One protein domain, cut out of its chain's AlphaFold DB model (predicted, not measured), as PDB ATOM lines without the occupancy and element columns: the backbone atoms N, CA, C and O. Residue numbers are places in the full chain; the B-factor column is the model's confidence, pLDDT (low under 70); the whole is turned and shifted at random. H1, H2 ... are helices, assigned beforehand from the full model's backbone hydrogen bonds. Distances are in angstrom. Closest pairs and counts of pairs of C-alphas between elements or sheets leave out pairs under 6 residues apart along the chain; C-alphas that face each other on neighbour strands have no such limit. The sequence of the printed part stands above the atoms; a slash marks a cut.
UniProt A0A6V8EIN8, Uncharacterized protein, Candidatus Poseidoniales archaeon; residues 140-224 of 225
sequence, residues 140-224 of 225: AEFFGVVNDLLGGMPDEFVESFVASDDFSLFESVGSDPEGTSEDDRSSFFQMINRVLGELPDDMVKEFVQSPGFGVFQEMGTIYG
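AT A GLANCE: This is residues 140 to 224 of the 225 residues of an uncharacterized protein of Candidatus Poseidoniales archaeon (UniProt A0A6V8EIN8). Two helices, the long H4 and the shorter H1, run side by side through the middle, and the other four helices are set round them in two pairs, H2 and H3 on one side and H5 and H6 on the other. H3 and H6 each cross H4 steeply, on opposite sides of it, and the short H2 and H5 are the helices farthest from the mean of the C-alphas. The printed part has 85 residues with six named helices, in the order H1 H2 H3 H4 H5 H6, and no named strand; its class is all helix, and its helix packing is mostly crossed, with 0 of the 3 touching pairs at a shallow tilt. It is compact, with a radius of gyration of the C-alphas of 12.2 A, and the C-alphas span 32 by 29 by 17 A along their three main axes.

IN THESE COORDINATES: The longest helix, H4, holds residues 182 to 198 and measures 24.5 A from first to last C-alpha; it begins at C-alpha 182 (68.534, 137.500, 162.376) and ends at C-alpha 198 (75.147, 116.020, 152.527). H1, residues 140 to 151, is 16.2 A long and begins at C-alpha 140 (73.479, 129.868, 171.287). H3, residues 166 to 175, is 14.5 A long, and H2, residues 155 to 162, is 10.4 A long. H5, residues 201 to 209, is 12.2 A long. H6, residues 212 to 223, is 16.3 A long and ends at C-alpha 223 (64.746, 130.306, 160.411).

HOW THE PARTS SIT: H4 touches H3 with residues 184 to 191 alone, and their closest C-alphas, those of Leu 169 and Phe 188, are 6.7 A apart. These two helices run opposite ways at a steep tilt of 50 degrees. H4 also touches H6, with residues 185 to 190 of H4 and 219 to 223 of H6 alone; the closest C-alphas, those of Ser 186 and Tyr 223, are 4.8 A apart. H4 and H6 run opposite ways at a steep tilt of 52 degrees. H4 and H1 are close but not clearly touching, with the C-alphas of Val 146 and Ile 192 closest at 7.7 A, and run the same way at a shallow tilt of 29 degrees. H1 touches H6 with residues 141 to 145 alone; the closest C-alphas, those of Val 145 and Gly 212, are 5.5 A apart, and the helices run opposite ways at a steep tilt of 59 degrees. H2 touches no helix: it is close to H3 but not clearly touching, with the C-alphas of Phe 161 and Phe 167 closest at 6.3 A, and the two are about perpendicular at 81 degrees. H5 touches no helix either: it is close to H6 but not clearly touching, with the C-alphas of Phe 207 and Phe 213 closest at 6.3 A, and about perpendicular at 89 degrees. H2 and H5 are apart, and H3 and H6 are apart. In H1, H2, H3, H4, H5 and H6 every O i to N i+4 pair is within hydrogen-bond range.

THE WHOLE: The two C-alphas farthest apart, those of Gly 179 and Asp 202, are 33.4 A apart, and the first and last printed C-alphas, those of Ala 140 and Gly 224, are 16.8 A apart. The printed part has no cut. The link from H3 to H4, 6 residues, is short, the other four links are tight, and no link is long. The mean pLDDT of the printed part is 87.8, and no printed residue is under 70.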
ATOM      1  N   ALA A 140      72.184 130.207 170.691       88.94
ATOM      2  CA  ALA A 140      73.479 129.868 171.287       88.94
ATOM      3  C   ALA A 140      73.592 128.366 171.619       88.94
ATOM      4  O   ALA A 140      74.640 127.756 171.399       88.94
ATOM      5  N   GLU A 141      72.505 127.751 172.095       90.19
ATOM      6  CA  GLU A 141      72.430 126.301 172.310       90.19
ATOM      7  C   GLU A 141      72.463 125.546 170.974       90.19
ATOM      8  O   GLU A 141      73.207 124.576 170.832       90.19
ATOM      9  N   PHE A 142      71.736 126.031 169.968       91.31
ATOM     10  CA  PHE A 142      71.739 125.511 168.605       91.31
ATOM     11  C   PHE A 142      73.140 125.516 168.002       91.31
ATOM     12  O   PHE A 142      73.591 124.491 167.492       91.31
ATOM     13  N   PHE A 143      73.853 126.638 168.105       91.81
ATOM     14  CA  PHE A 143      75.228 126.736 167.639       91.81
ATOM     15  C   PHE A 143      76.115 125.704 168.343       91.81
ATOM     16  O   PHE A 143      76.899 125.024 167.685       91.81
ATOM     17  N   GLY A 144      75.952 125.524 169.658       90.25
ATOM     18  CA  GLY A 144      76.650 124.485 170.420       90.25
ATOM     19  C   GLY A 144      76.363 123.071 169.905       90.25
ATOM     20  O   GLY A 144      77.292 122.309 169.642       90.25
ATOM     21  N   VAL A 145      75.090 122.744 169.677       91.06
ATOM     22  CA  VAL A 145      74.653 121.453 169.120       91.06
ATOM     23  C   VAL A 145      75.259 121.203 167.734       91.06
ATOM     24  O   VAL A 145      75.741 120.105 167.451       91.06
ATOM     25  N   VAL A 146      75.252 122.215 166.868       90.50
ATOM     26  CA  VAL A 146      75.826 122.144 165.520       90.50
ATOM     27  C   VAL A 146      77.347 122.011 165.576       90.50
ATOM     28  O   VAL A 146      77.917 121.221 164.827       90.50
ATOM     29  N   ASN A 147      78.011 122.744 166.467       90.25
ATOM     30  CA  ASN A 147      79.453 122.663 166.667       90.25
ATOM     31  C   ASN A 147      79.879 121.270 167.148       90.25
ATOM     32  O   ASN A 147      80.848 120.717 166.631       90.25
ATOM     33  N   ASP A 148      79.145 120.678 168.088       89.25
ATOM     34  CA  ASP A 148      79.409 119.318 168.561       89.25
ATOM     35  C   ASP A 148      79.192 118.287 167.446       89.25
ATOM     36  O   ASP A 148      79.988 117.357 167.293       89.25
ATOM     37  N   LEU A 149      78.160 118.478 166.621       88.81
ATOM     38  CA  LEU A 149      77.897 117.616 165.474       88.81
ATOM     39  C   LEU A 149      79.010 117.704 164.422       88.81
ATOM     40  O   LEU A 149      79.516 116.675 163.978       88.81
ATOM     41  N   LEU A 150      79.408 118.918 164.037       86.75
ATOM     42  CA  LEU A 150      80.494 119.144 163.083       86.75
ATOM     43  C   LEU A 150      81.840 118.663 163.638       86.75
ATOM     44  O   LEU A 150      82.648 118.118 162.889       86.75
ATOM     45  N   GLY A 151      82.061 118.788 164.947       85.69
ATOM     46  CA  GLY A 151      83.237 118.253 165.634       85.69
ATOM     47  C   GLY A 151      83.281 116.722 165.696       85.69
ATOM     48  O   GLY A 151      84.358 116.150 165.860       85.69
ATOM     49  N   GLY A 152      82.135 116.054 165.541       85.19
ATOM     50  CA  GLY A 152      82.034 114.600 165.403       85.19
ATOM     51  C   GLY A 152      82.267 114.082 163.979       85.19
ATOM     52  O   GLY A 152      82.308 112.865 163.779       85.19
ATOM     53  N   MET A 153      82.416 114.972 162.991       86.75
ATOM     54  CA  MET A 153      82.592 114.584 161.591       86.75
ATOM     55  C   MET A 153      83.987 114.016 161.312       86.75
ATOM     56  O   MET A 153      84.953 114.359 161.995       86.75
ATOM     57  N   PRO A 154      84.133 113.183 160.265       88.75
ATOM     58  CA  PRO A 154      85.441 112.764 159.780       88.75
ATOM     59  C   PRO A 154      86.317 113.964 159.400       88.75
ATOM     60  O   PRO A 154      85.831 114.913 158.784       88.75
ATOM     61  N   ASP A 155      87.623 113.872 159.667       87.00
ATOM     62  CA  ASP A 155      88.586 114.939 159.352       87.00
ATOM     63  C   ASP A 155      88.527 115.378 157.874       87.00
ATOM     64  O   ASP A 155      88.676 116.558 157.581       87.00
ATOM     65  N   GLU A 156      88.240 114.457 156.939       87.12
ATOM     66  CA  GLU A 156      88.112 114.790 155.507       87.12
ATOM     67  C   GLU A 156      86.968 115.778 155.238       87.12
ATOM     68  O   GLU A 156      87.086 116.667 154.394       87.12
ATOM     69  N   PHE A 157      85.864 115.628 155.975       88.19
ATOM     70  CA  PHE A 157      84.704 116.494 155.859       88.19
ATOM     71  C   PHE A 157      85.022 117.854 156.472       88.19
ATOM     72  O   PHE A 157      84.796 118.878 155.828       88.19
ATOM     73  N   VAL A 158      85.615 117.871 157.669       88.25
ATOM     74  CA  VAL A 158      86.004 119.110 158.356       88.25
ATOM     75  C   VAL A 158      86.993 119.915 157.511       88.25
ATOM     76  O   VAL A 158      86.801 121.114 157.333       88.25
ATOM     77  N   GLU A 159      88.001 119.278 156.910       88.88
ATOM     78  CA  GLU A 159      88.931 119.945 155.988       88.88
ATOM     79  C   GLU A 159      88.214 120.525 154.761       88.88
ATOM     80  O   GLU A 159      88.524 121.642 154.339       88.88
ATOM     81  N   SER A 160      87.235 119.805 154.202       88.19
ATOM     82  CA  SER A 160      86.450 120.288 153.060       88.19
ATOM     83  C   SER A 160      85.540 121.467 153.420       88.19
ATOM     84  O   SER A 160      85.431 122.414 152.642       88.19
ATOM     85  N   PHE A 161      84.951 121.446 154.617       89.31
ATOM     86  CA  PHE A 161      84.093 122.506 155.131       89.31
ATOM     87  C   PHE A 161      84.901 123.768 155.435       89.31
ATOM     88  O   PHE A 161      84.535 124.848 154.978       89.31
ATOM     89  N   VAL A 162      86.045 123.631 156.115       88.69
ATOM     90  CA  VAL A 162      86.964 124.742 156.428       88.69
ATOM     91  C   VAL A 162      87.548 125.377 155.160       88.69
ATOM     92  O   VAL A 162      87.840 126.570 155.140       88.69
ATOM     93  N   ALA A 163      87.720 124.600 154.088       89.44
ATOM     94  CA  ALA A 163      88.147 125.115 152.788       89.44
ATOM     95  C   ALA A 163      87.023 125.807 151.992       89.44
ATOM     96  O   ALA A 163      87.311 126.429 150.967       89.44
ATOM     97  N   SER A 164      85.766 125.671 152.423       88.56
ATOM     98  CA  SER A 164      84.603 126.263 151.763       88.56
ATOM     99  C   SER A 164      84.301 127.677 152.272       88.56
ATOM    100  O   SER A 164      84.708 128.071 153.365       88.56
ATOM    101  N   ASP A 165      83.528 128.423 151.482       86.69
ATOM    102  CA  ASP A 165      83.087 129.778 151.830       86.69
ATOM    103  C   ASP A 165      82.118 129.797 153.037       86.69
ATOM    104  O   ASP A 165      81.973 130.824 153.703       86.69
ATOM    105  N   ASP A 166      81.517 128.650 153.376       87.06
ATOM    106  CA  ASP A 166      80.592 128.472 154.505       87.06
ATOM    107  C   ASP A 166      81.289 128.640 155.860       87.06
ATOM    108  O   ASP A 166      80.698 129.100 156.838       87.06
ATOM    109  N   PHE A 167      82.587 128.330 155.917       89.88
ATOM    110  CA  PHE A 167      83.356 128.455 157.147       89.88
ATOM    111  C   PHE A 167      83.467 129.907 157.624       89.88
ATOM    112  O   PHE A 167      83.494 130.155 158.825       89.88
ATOM    113  N   SER A 168      83.477 130.883 156.708       89.88
ATOM    114  CA  SER A 168      83.537 132.304 157.085       89.88
ATOM    115  C   SER A 168      82.276 132.757 157.825       89.88
ATOM    116  O   SER A 168      82.376 133.519 158.784       89.88
ATOM    117  N   LEU A 169      81.107 132.254 157.415       89.88
ATOM    118  CA  LEU A 169      79.847 132.493 158.121       89.88
ATOM    119  C   LEU A 169      79.824 131.746 159.459       89.88
ATOM    120  O   LEU A 169      79.395 132.282 160.475       89.88
ATOM    121  N   PHE A 170      80.343 130.518 159.488       91.56
ATOM    122  CA  PHE A 170      80.463 129.753 160.726       91.56
ATOM    123  C   PHE A 170      81.354 130.455 161.767       91.56
ATOM    124  O   PHE A 170      80.998 130.519 162.942       91.56
ATOM    125  N   GLU A 171      82.487 131.023 161.347       90.94
ATOM    126  CA  GLU A 171      83.407 131.765 162.216       90.94
ATOM    127  C   GLU A 171      82.801 133.086 162.716       90.94
ATOM    128  O   GLU A 171      82.961 133.433 163.892       90.94
ATOM    129  N   SER A 172      82.080 133.816 161.854       89.12
ATOM    130  CA  SER A 172      81.444 135.079 162.246       89.12
ATOM    131  C   SER A 172      80.344 134.854 163.279       89.12
ATOM    132  O   SER A 172      80.338 135.521 164.312       89.12
ATOM    133  N   VAL A 173      79.470 133.876 163.040       90.81
ATOM    134  CA  VAL A 173      78.368 133.528 163.947       90.81
ATOM    135  C   VAL A 173      78.894 132.898 165.240       90.81
ATOM    136  O   VAL A 173      78.415 133.208 166.326       90.81
ATOM    137  N   GLY A 174      79.938 132.069 165.157       87.94
ATOM    138  CA  GLY A 174      80.552 131.436 166.327       87.94
ATOM    139  C   GLY A 174      81.325 132.384 167.244       87.94
ATOM    140  O   GLY A 174      81.571 132.047 168.403       87.94
ATOM    141  N   SER A 175      81.704 133.567 166.756       88.38
ATOM    142  CA  SER A 175      82.374 134.583 167.575       88.38
ATOM    143  C   SER A 175      81.423 135.250 168.571       88.38
ATOM    144  O   SER A 175      81.853 135.616 169.666       88.38
ATOM    145  N   ASP A 176      80.153 135.406 168.192       86.69
ATOM    146  CA  ASP A 176      79.107 135.990 169.030       86.69
ATOM    147  C   ASP A 176      77.715 135.458 168.632       86.69
ATOM    148  O   ASP A 176      76.967 136.125 167.907       86.69
ATOM    149  N   PRO A 177      77.344 134.242 169.077       83.50
ATOM    150  CA  PRO A 177      76.081 133.626 168.677       83.50
ATOM    151  C   PRO A 177      74.863 134.383 169.227       83.50
ATOM    152  O   PRO A 177      73.830 134.442 168.567       83.50
ATOM    153  N   GLU A 178      74.980 135.014 170.398       81.56
ATOM    154  CA  GLU A 178      73.894 135.797 171.002       81.56
ATOM    155  C   GLU A 178      73.738 137.184 170.356       81.56
ATOM    156  O   GLU A 178      72.627 137.711 170.316       81.56
ATOM    157  N   GLY A 179      74.815 137.768 169.821       80.19
ATOM    158  CA  GLY A 179      74.805 139.085 169.166       80.19
ATOM    159  C   GLY A 179      74.675 139.069 167.638       80.19
ATOM    160  O   GLY A 179      74.630 140.133 167.022       80.19
ATOM    161  N   THR A 180      74.618 137.889 167.016       86.38
ATOM    162  CA  THR A 180      74.439 137.738 165.559       86.38
ATOM    163  C   THR A 180      73.055 138.239 165.118       86.38
ATOM    164  O   THR A 180      72.070 137.983 165.810       86.38
ATOM    165  N   SER A 181      72.973 138.920 163.968       87.12
ATOM    166  CA  SER A 181      71.717 139.412 163.377       87.12
ATOM    167  C   SER A 181      70.812 138.274 162.892       87.12
ATOM    168  O   SER A 181      71.290 137.208 162.512       87.12
ATOM    169  N   GLU A 182      69.500 138.505 162.843       85.75
ATOM    170  CA  GLU A 182      68.534 137.500 162.376       85.75
ATOM    171  C   GLU A 182      68.795 137.038 160.928       85.75
ATOM    172  O   GLU A 182      68.681 135.847 160.636       85.75
ATOM    173  N   ASP A 183      69.234 137.937 160.038       88.00
ATOM    174  CA  ASP A 183      69.628 137.597 158.661       88.00
ATOM    175  C   ASP A 183      70.803 136.603 158.613       88.00
ATOM    176  O   ASP A 183      70.788 135.630 157.846       88.00
ATOM    177  N   ASP A 184      71.821 136.825 159.450       89.81
ATOM    178  CA  ASP A 184      72.999 135.958 159.532       89.81
ATOM    179  C   ASP A 184      72.642 134.623 160.206       89.81
ATOM    180  O   ASP A 184      73.123 133.572 159.771       89.81
ATOM    181  N   ARG A 185      71.747 134.628 161.208       89.75
ATOM    182  CA  ARG A 185      71.206 133.411 161.848       89.75
ATOM    183  C   ARG A 185      70.425 132.547 160.863       89.75
ATOM    184  O   ARG A 185      70.643 131.336 160.816       89.75
ATOM    185  N   SER A 186      69.574 133.160 160.039       89.69
ATOM    186  CA  SER A 186      68.824 132.467 158.985       89.69
ATOM    187  C   SER A 186      69.756 131.883 157.922       89.69
ATOM    188  O   SER A 186      69.702 130.689 157.612       89.69
ATOM    189  N   SER A 187      70.711 132.686 157.447       90.50
ATOM    190  CA  SER A 187      71.730 132.237 156.493       90.50
ATOM    191  C   SER A 187      72.554 131.068 157.044       90.50
ATOM    192  O   SER A 187      72.824 130.092 156.337       90.50
ATOM    193  N   PHE A 188      72.915 131.125 158.329       92.12
ATOM    194  CA  PHE A 188      73.627 130.059 159.023       92.12
ATOM    195  C   PHE A 188      72.774 128.793 159.141       92.12
ATOM    196  O   PHE A 188      73.256 127.701 158.843       92.12
ATOM    197  N   PHE A 189      71.494 128.911 159.499       91.56
ATOM    198  CA  PHE A 189      70.590 127.763 159.558       91.56
ATOM    199  C   PHE A 189      70.473 127.062 158.196       91.56
ATOM    200  O   PHE A 189      70.598 125.838 158.116       91.56
ATOM    201  N   GLN A 190      70.313 127.819 157.106       90.31
ATOM    202  CA  GLN A 190      70.251 127.265 155.748       90.31
ATOM    203  C   GLN A 190      71.556 126.562 155.343       90.31
ATOM    204  O   GLN A 190      71.518 125.471 154.763       90.31
ATOM    205  N   MET A 191      72.706 127.147 155.687       90.69
ATOM    206  CA  MET A 191      74.024 126.538 155.488       90.69
ATOM    207  C   MET A 191      74.126 125.191 156.212       90.69
ATOM    208  O   MET A 191      74.495 124.187 155.601       90.69
ATOM    209  N   ILE A 192      73.746 125.146 157.490       91.06
ATOM    210  CA  ILE A 192      73.771 123.917 158.288       91.06
ATOM    211  C   ILE A 192      72.782 122.883 157.753       91.06
ATOM    212  O   ILE A 192      73.128 121.710 157.670       91.06
ATOM    213  N   ASN A 193      71.585 123.288 157.332       89.25
ATOM    214  CA  ASN A 193      70.604 122.377 156.745       89.25
ATOM    215  C   ASN A 193      71.122 121.741 155.440       89.25
ATOM    216  O   ASN A 193      70.944 120.542 155.218       89.25
ATOM    217  N   ARG A 194      71.831 122.511 154.601       89.25
ATOM    218  CA  ARG A 194      72.522 121.968 153.421       89.25
ATOM    219  C   ARG A 194      73.588 120.955 153.827       89.25
ATOM    220  O   ARG A 194      73.574 119.841 153.313       89.25
ATOM    221  N   VAL A 195      74.468 121.329 154.755       86.81
ATOM    222  CA  VAL A 195      75.543 120.457 155.247       86.81
ATOM    223  C   VAL A 195      74.973 119.155 155.802       86.81
ATOM    224  O   VAL A 195      75.411 118.084 155.401       86.81
ATOM    225  N   LEU A 196      73.946 119.232 156.650       85.50
ATOM    226  CA  LEU A 196      73.245 118.080 157.216       85.50
ATOM    227  C   LEU A 196      72.640 117.161 156.149       85.50
ATOM    228  O   LEU A 196      72.611 115.948 156.342       85.50
ATOM    229  N   GLY A 197      72.173 117.722 155.032       84.94
ATOM    230  CA  GLY A 197      71.658 116.961 153.893       84.94
ATOM    231  C   GLY A 197      72.736 116.241 153.075       84.94
ATOM    232  O   GLY A 197      72.417 115.300 152.350       84.94
ATOM    233  N   GLU A 198      73.998 116.658 153.185       84.75
ATOM    234  CA  GLU A 198      75.147 116.020 152.527       84.75
ATOM    235  C   GLU A 198      75.788 114.921 153.386       84.75
ATOM    236  O   GLU A 198      76.611 114.140 152.896       84.75
ATOM    237  N   LEU A 199      75.398 114.825 154.658       83.81
ATOM    238  CA  LEU A 199      75.923 113.827 155.577       83.81
ATOM    239  C   LEU A 199      75.394 112.419 155.284       83.81
ATOM    240  O   LEU A 199      74.256 112.245 154.844       83.81
ATOM    241  N   PRO A 200      76.185 111.377 155.597       86.00
ATOM    242  CA  PRO A 200      75.711 110.002 155.533       86.00
ATOM    243  C   PRO A 200      74.564 109.751 156.524       86.00
ATOM    244  O   PRO A 200      74.587 110.230 157.661       86.00
ATOM    245  N   ASP A 201      73.606 108.912 156.110       83.88
ATOM    246  CA  ASP A 201      72.391 108.577 156.873       83.88
ATOM    247  C   ASP A 201      72.673 108.143 158.320       83.88
ATOM    248  O   ASP A 201      71.876 108.414 159.217       83.88
ATOM    249  N   ASP A 202      73.800 107.468 158.563       86.00
ATOM    250  CA  ASP A 202      74.185 107.003 159.897       86.00
ATOM    251  C   ASP A 202      74.445 108.170 160.868       86.00
ATOM    252  O   ASP A 202      73.979 108.120 162.008       86.00
ATOM    253  N   MET A 203      75.092 109.246 160.403       83.31
ATOM    254  CA  MET A 203      75.370 110.448 161.204       83.31
ATOM    255  C   MET A 203      74.112 111.289 161.405       83.31
ATOM    256  O   MET A 203      73.837 111.754 162.510       83.31
ATOM    257  N   VAL A 204      73.289 111.424 160.361       85.88
ATOM    258  CA  VAL A 204      71.987 112.103 160.464       85.88
ATOM    259  C   VAL A 204      71.089 111.375 161.462       85.88
ATOM    260  O   VAL A 204      70.432 111.995 162.294       85.88
ATOM    261  N   LYS A 205      71.073 110.042 161.433       87.06
ATOM    262  CA  LYS A 205      70.278 109.227 162.354       87.06
ATOM    263  C   LYS A 205      70.755 109.345 163.799       87.06
ATOM    264  O   LYS A 205      69.914 109.345 164.697       87.06
ATOM    265  N   GLU A 206      72.062 109.420 164.025       88.00
ATOM    266  CA  GLU A 206      72.631 109.682 165.349       88.00
ATOM    267  C   GLU A 206      72.231 111.073 165.849       88.00
ATOM    268  O   GLU A 206      71.726 111.206 166.966       88.00
ATOM    269  N   PHE A 207      72.326 112.085 164.985       88.31
ATOM    270  CA  PHE A 207      71.905 113.445 165.296       88.31
ATOM    271  C   PHE A 207      70.415 113.537 165.647       88.31
ATOM    272  O   PHE A 207      70.072 114.089 166.688       88.31
ATOM    273  N   VAL A 208      69.531 112.927 164.852       88.62
ATOM    274  CA  VAL A 208      68.072 112.905 165.085       88.62
ATOM    275  C   VAL A 208      67.696 112.190 166.391       88.62
ATOM    276  O   VAL A 208      66.649 112.465 166.977       88.62
ATOM    277  N   GLN A 209      68.530 111.261 166.862       88.69
ATOM    278  CA  GLN A 209      68.351 110.597 168.159       88.69
ATOM    279  C   GLN A 209      68.949 111.390 169.325       88.69
ATOM    280  O   GLN A 209      68.669 111.068 170.484       88.69
ATOM    281  N   SER A 210      69.768 112.403 169.039       88.81
ATOM    282  CA  SER A 210      70.396 113.237 170.053       88.81
ATOM    283  C   SER A 210      69.395 114.235 170.659       88.81
ATOM    284  O   SER A 210      68.461 114.675 169.982       88.81
ATOM    285  N   PRO A 211      69.596 114.653 171.921       85.06
ATOM    286  CA  PRO A 211      68.798 115.715 172.535       85.06
ATOM    287  C   PRO A 211      68.843 117.042 171.762       85.06
ATOM    288  O   PRO A 211      67.869 117.790 171.786       85.06
ATOM    289  N   GLY A 212      69.938 117.308 171.037       84.50
ATOM    290  CA  GLY A 212      70.134 118.538 170.266       84.50
ATOM    291  C   GLY A 212      69.228 118.668 169.037       84.50
ATOM    292  O   GLY A 212      69.020 119.771 168.537       84.50
ATOM    293  N   PHE A 213      68.612 117.573 168.578       89.12
ATOM    294  CA  PHE A 213      67.671 117.630 167.459       89.12
ATOM    295  C   PHE A 213      66.409 118.446 167.777       89.12
ATOM    296  O   PHE A 213      65.834 119.056 166.878       89.12
ATOM    297  N   GLY A 214      65.988 118.492 169.047       88.81
ATOM    298  CA  GLY A 214      64.851 119.319 169.466       88.81
ATOM    299  C   GLY A 214      65.110 120.807 169.221       88.81
ATOM    300  O   GLY A 214      64.279 121.479 168.617       88.81
ATOM    301  N   VAL A 215      66.304 121.274 169.592       89.56
ATOM    302  CA  VAL A 215      66.749 122.659 169.377       89.56
ATOM    303  C   VAL A 215      66.852 122.964 167.881       89.56
ATOM    304  O   VAL A 215      66.390 124.001 167.421       89.56
ATOM    305  N   PHE A 216      67.374 122.025 167.084       89.06
ATOM    306  CA  PHE A 216      67.409 122.160 165.624       89.06
ATOM    307  C   PHE A 216      66.007 122.320 165.008       89.06
ATOM    308  O   PHE A 216      65.819 123.149 164.120       89.06
ATOM    309  N   GLN A 217      65.015 121.545 165.466       88.38
ATOM    310  CA  GLN A 217      63.636 121.667 164.978       88.38
ATOM    311  C   GLN A 217      63.012 123.013 165.335       88.38
ATOM    312  O   GLN A 217      62.343 123.601 164.490       88.38
ATOM    313  N   GLU A 218      63.228 123.488 166.559       88.62
ATOM    314  CA  GLU A 218      62.739 124.788 167.018       88.62
ATOM    315  C   GLU A 218      63.322 125.916 166.162       88.62
ATOM    316  O   GLU A 218      62.569 126.679 165.556       88.62
ATOM    317  N   MET A 219      64.645 125.930 165.981       87.12
ATOM    318  CA  MET A 219      65.308 126.902 165.107       87.12
ATOM    319  C   MET A 219      64.829 126.795 163.658       87.12
ATOM    320  O   MET A 219      64.661 127.809 162.993       87.12
ATOM    321  N   GLY A 220      64.522 125.592 163.168       86.12
ATOM    322  CA  GLY A 220      63.963 125.399 161.831       86.12
ATOM    323  C   GLY A 220      62.542 125.931 161.648       86.12
ATOM    324  O   GLY A 220      62.145 126.191 160.517       86.12
ATOM    325  N   THR A 221      61.772 126.125 162.721       86.00
ATOM    326  CA  THR A 221      60.473 126.816 162.624       86.00
ATOM    327  C   THR A 221      60.608 128.331 162.543       86.00
ATOM    328  O   THR A 221      59.712 128.978 162.012       86.00
ATOM    329  N   ILE A 222      61.718 128.872 163.045       85.19
ATOM    330  CA  ILE A 222      61.996 130.310 163.100       85.19
ATOM    331  C   ILE A 222      62.753 130.747 161.838       85.19
ATOM    332  O   ILE A 222      62.400 131.733 161.204       85.19
ATOM    333  N   TYR A 223      63.760 129.968 161.441       84.88
ATOM    334  CA  TYR A 223      64.746 130.306 160.411       84.88
ATOM    335  C   TYR A 223      64.656 129.435 159.143       84.88
ATOM    336  O   TYR A 223      65.533 129.490 158.284       84.88
ATOM    337  N   GLY A 224      63.642 128.570 159.037       74.88
ATOM    338  CA  GLY A 224      63.511 127.603 157.940       74.88
ATOM    339  C   GLY A 224      62.790 128.095 156.681       74.88
ATOM    340  O   GLY A 224      62.672 127.299 155.745       74.88
TER     341      GLY A 224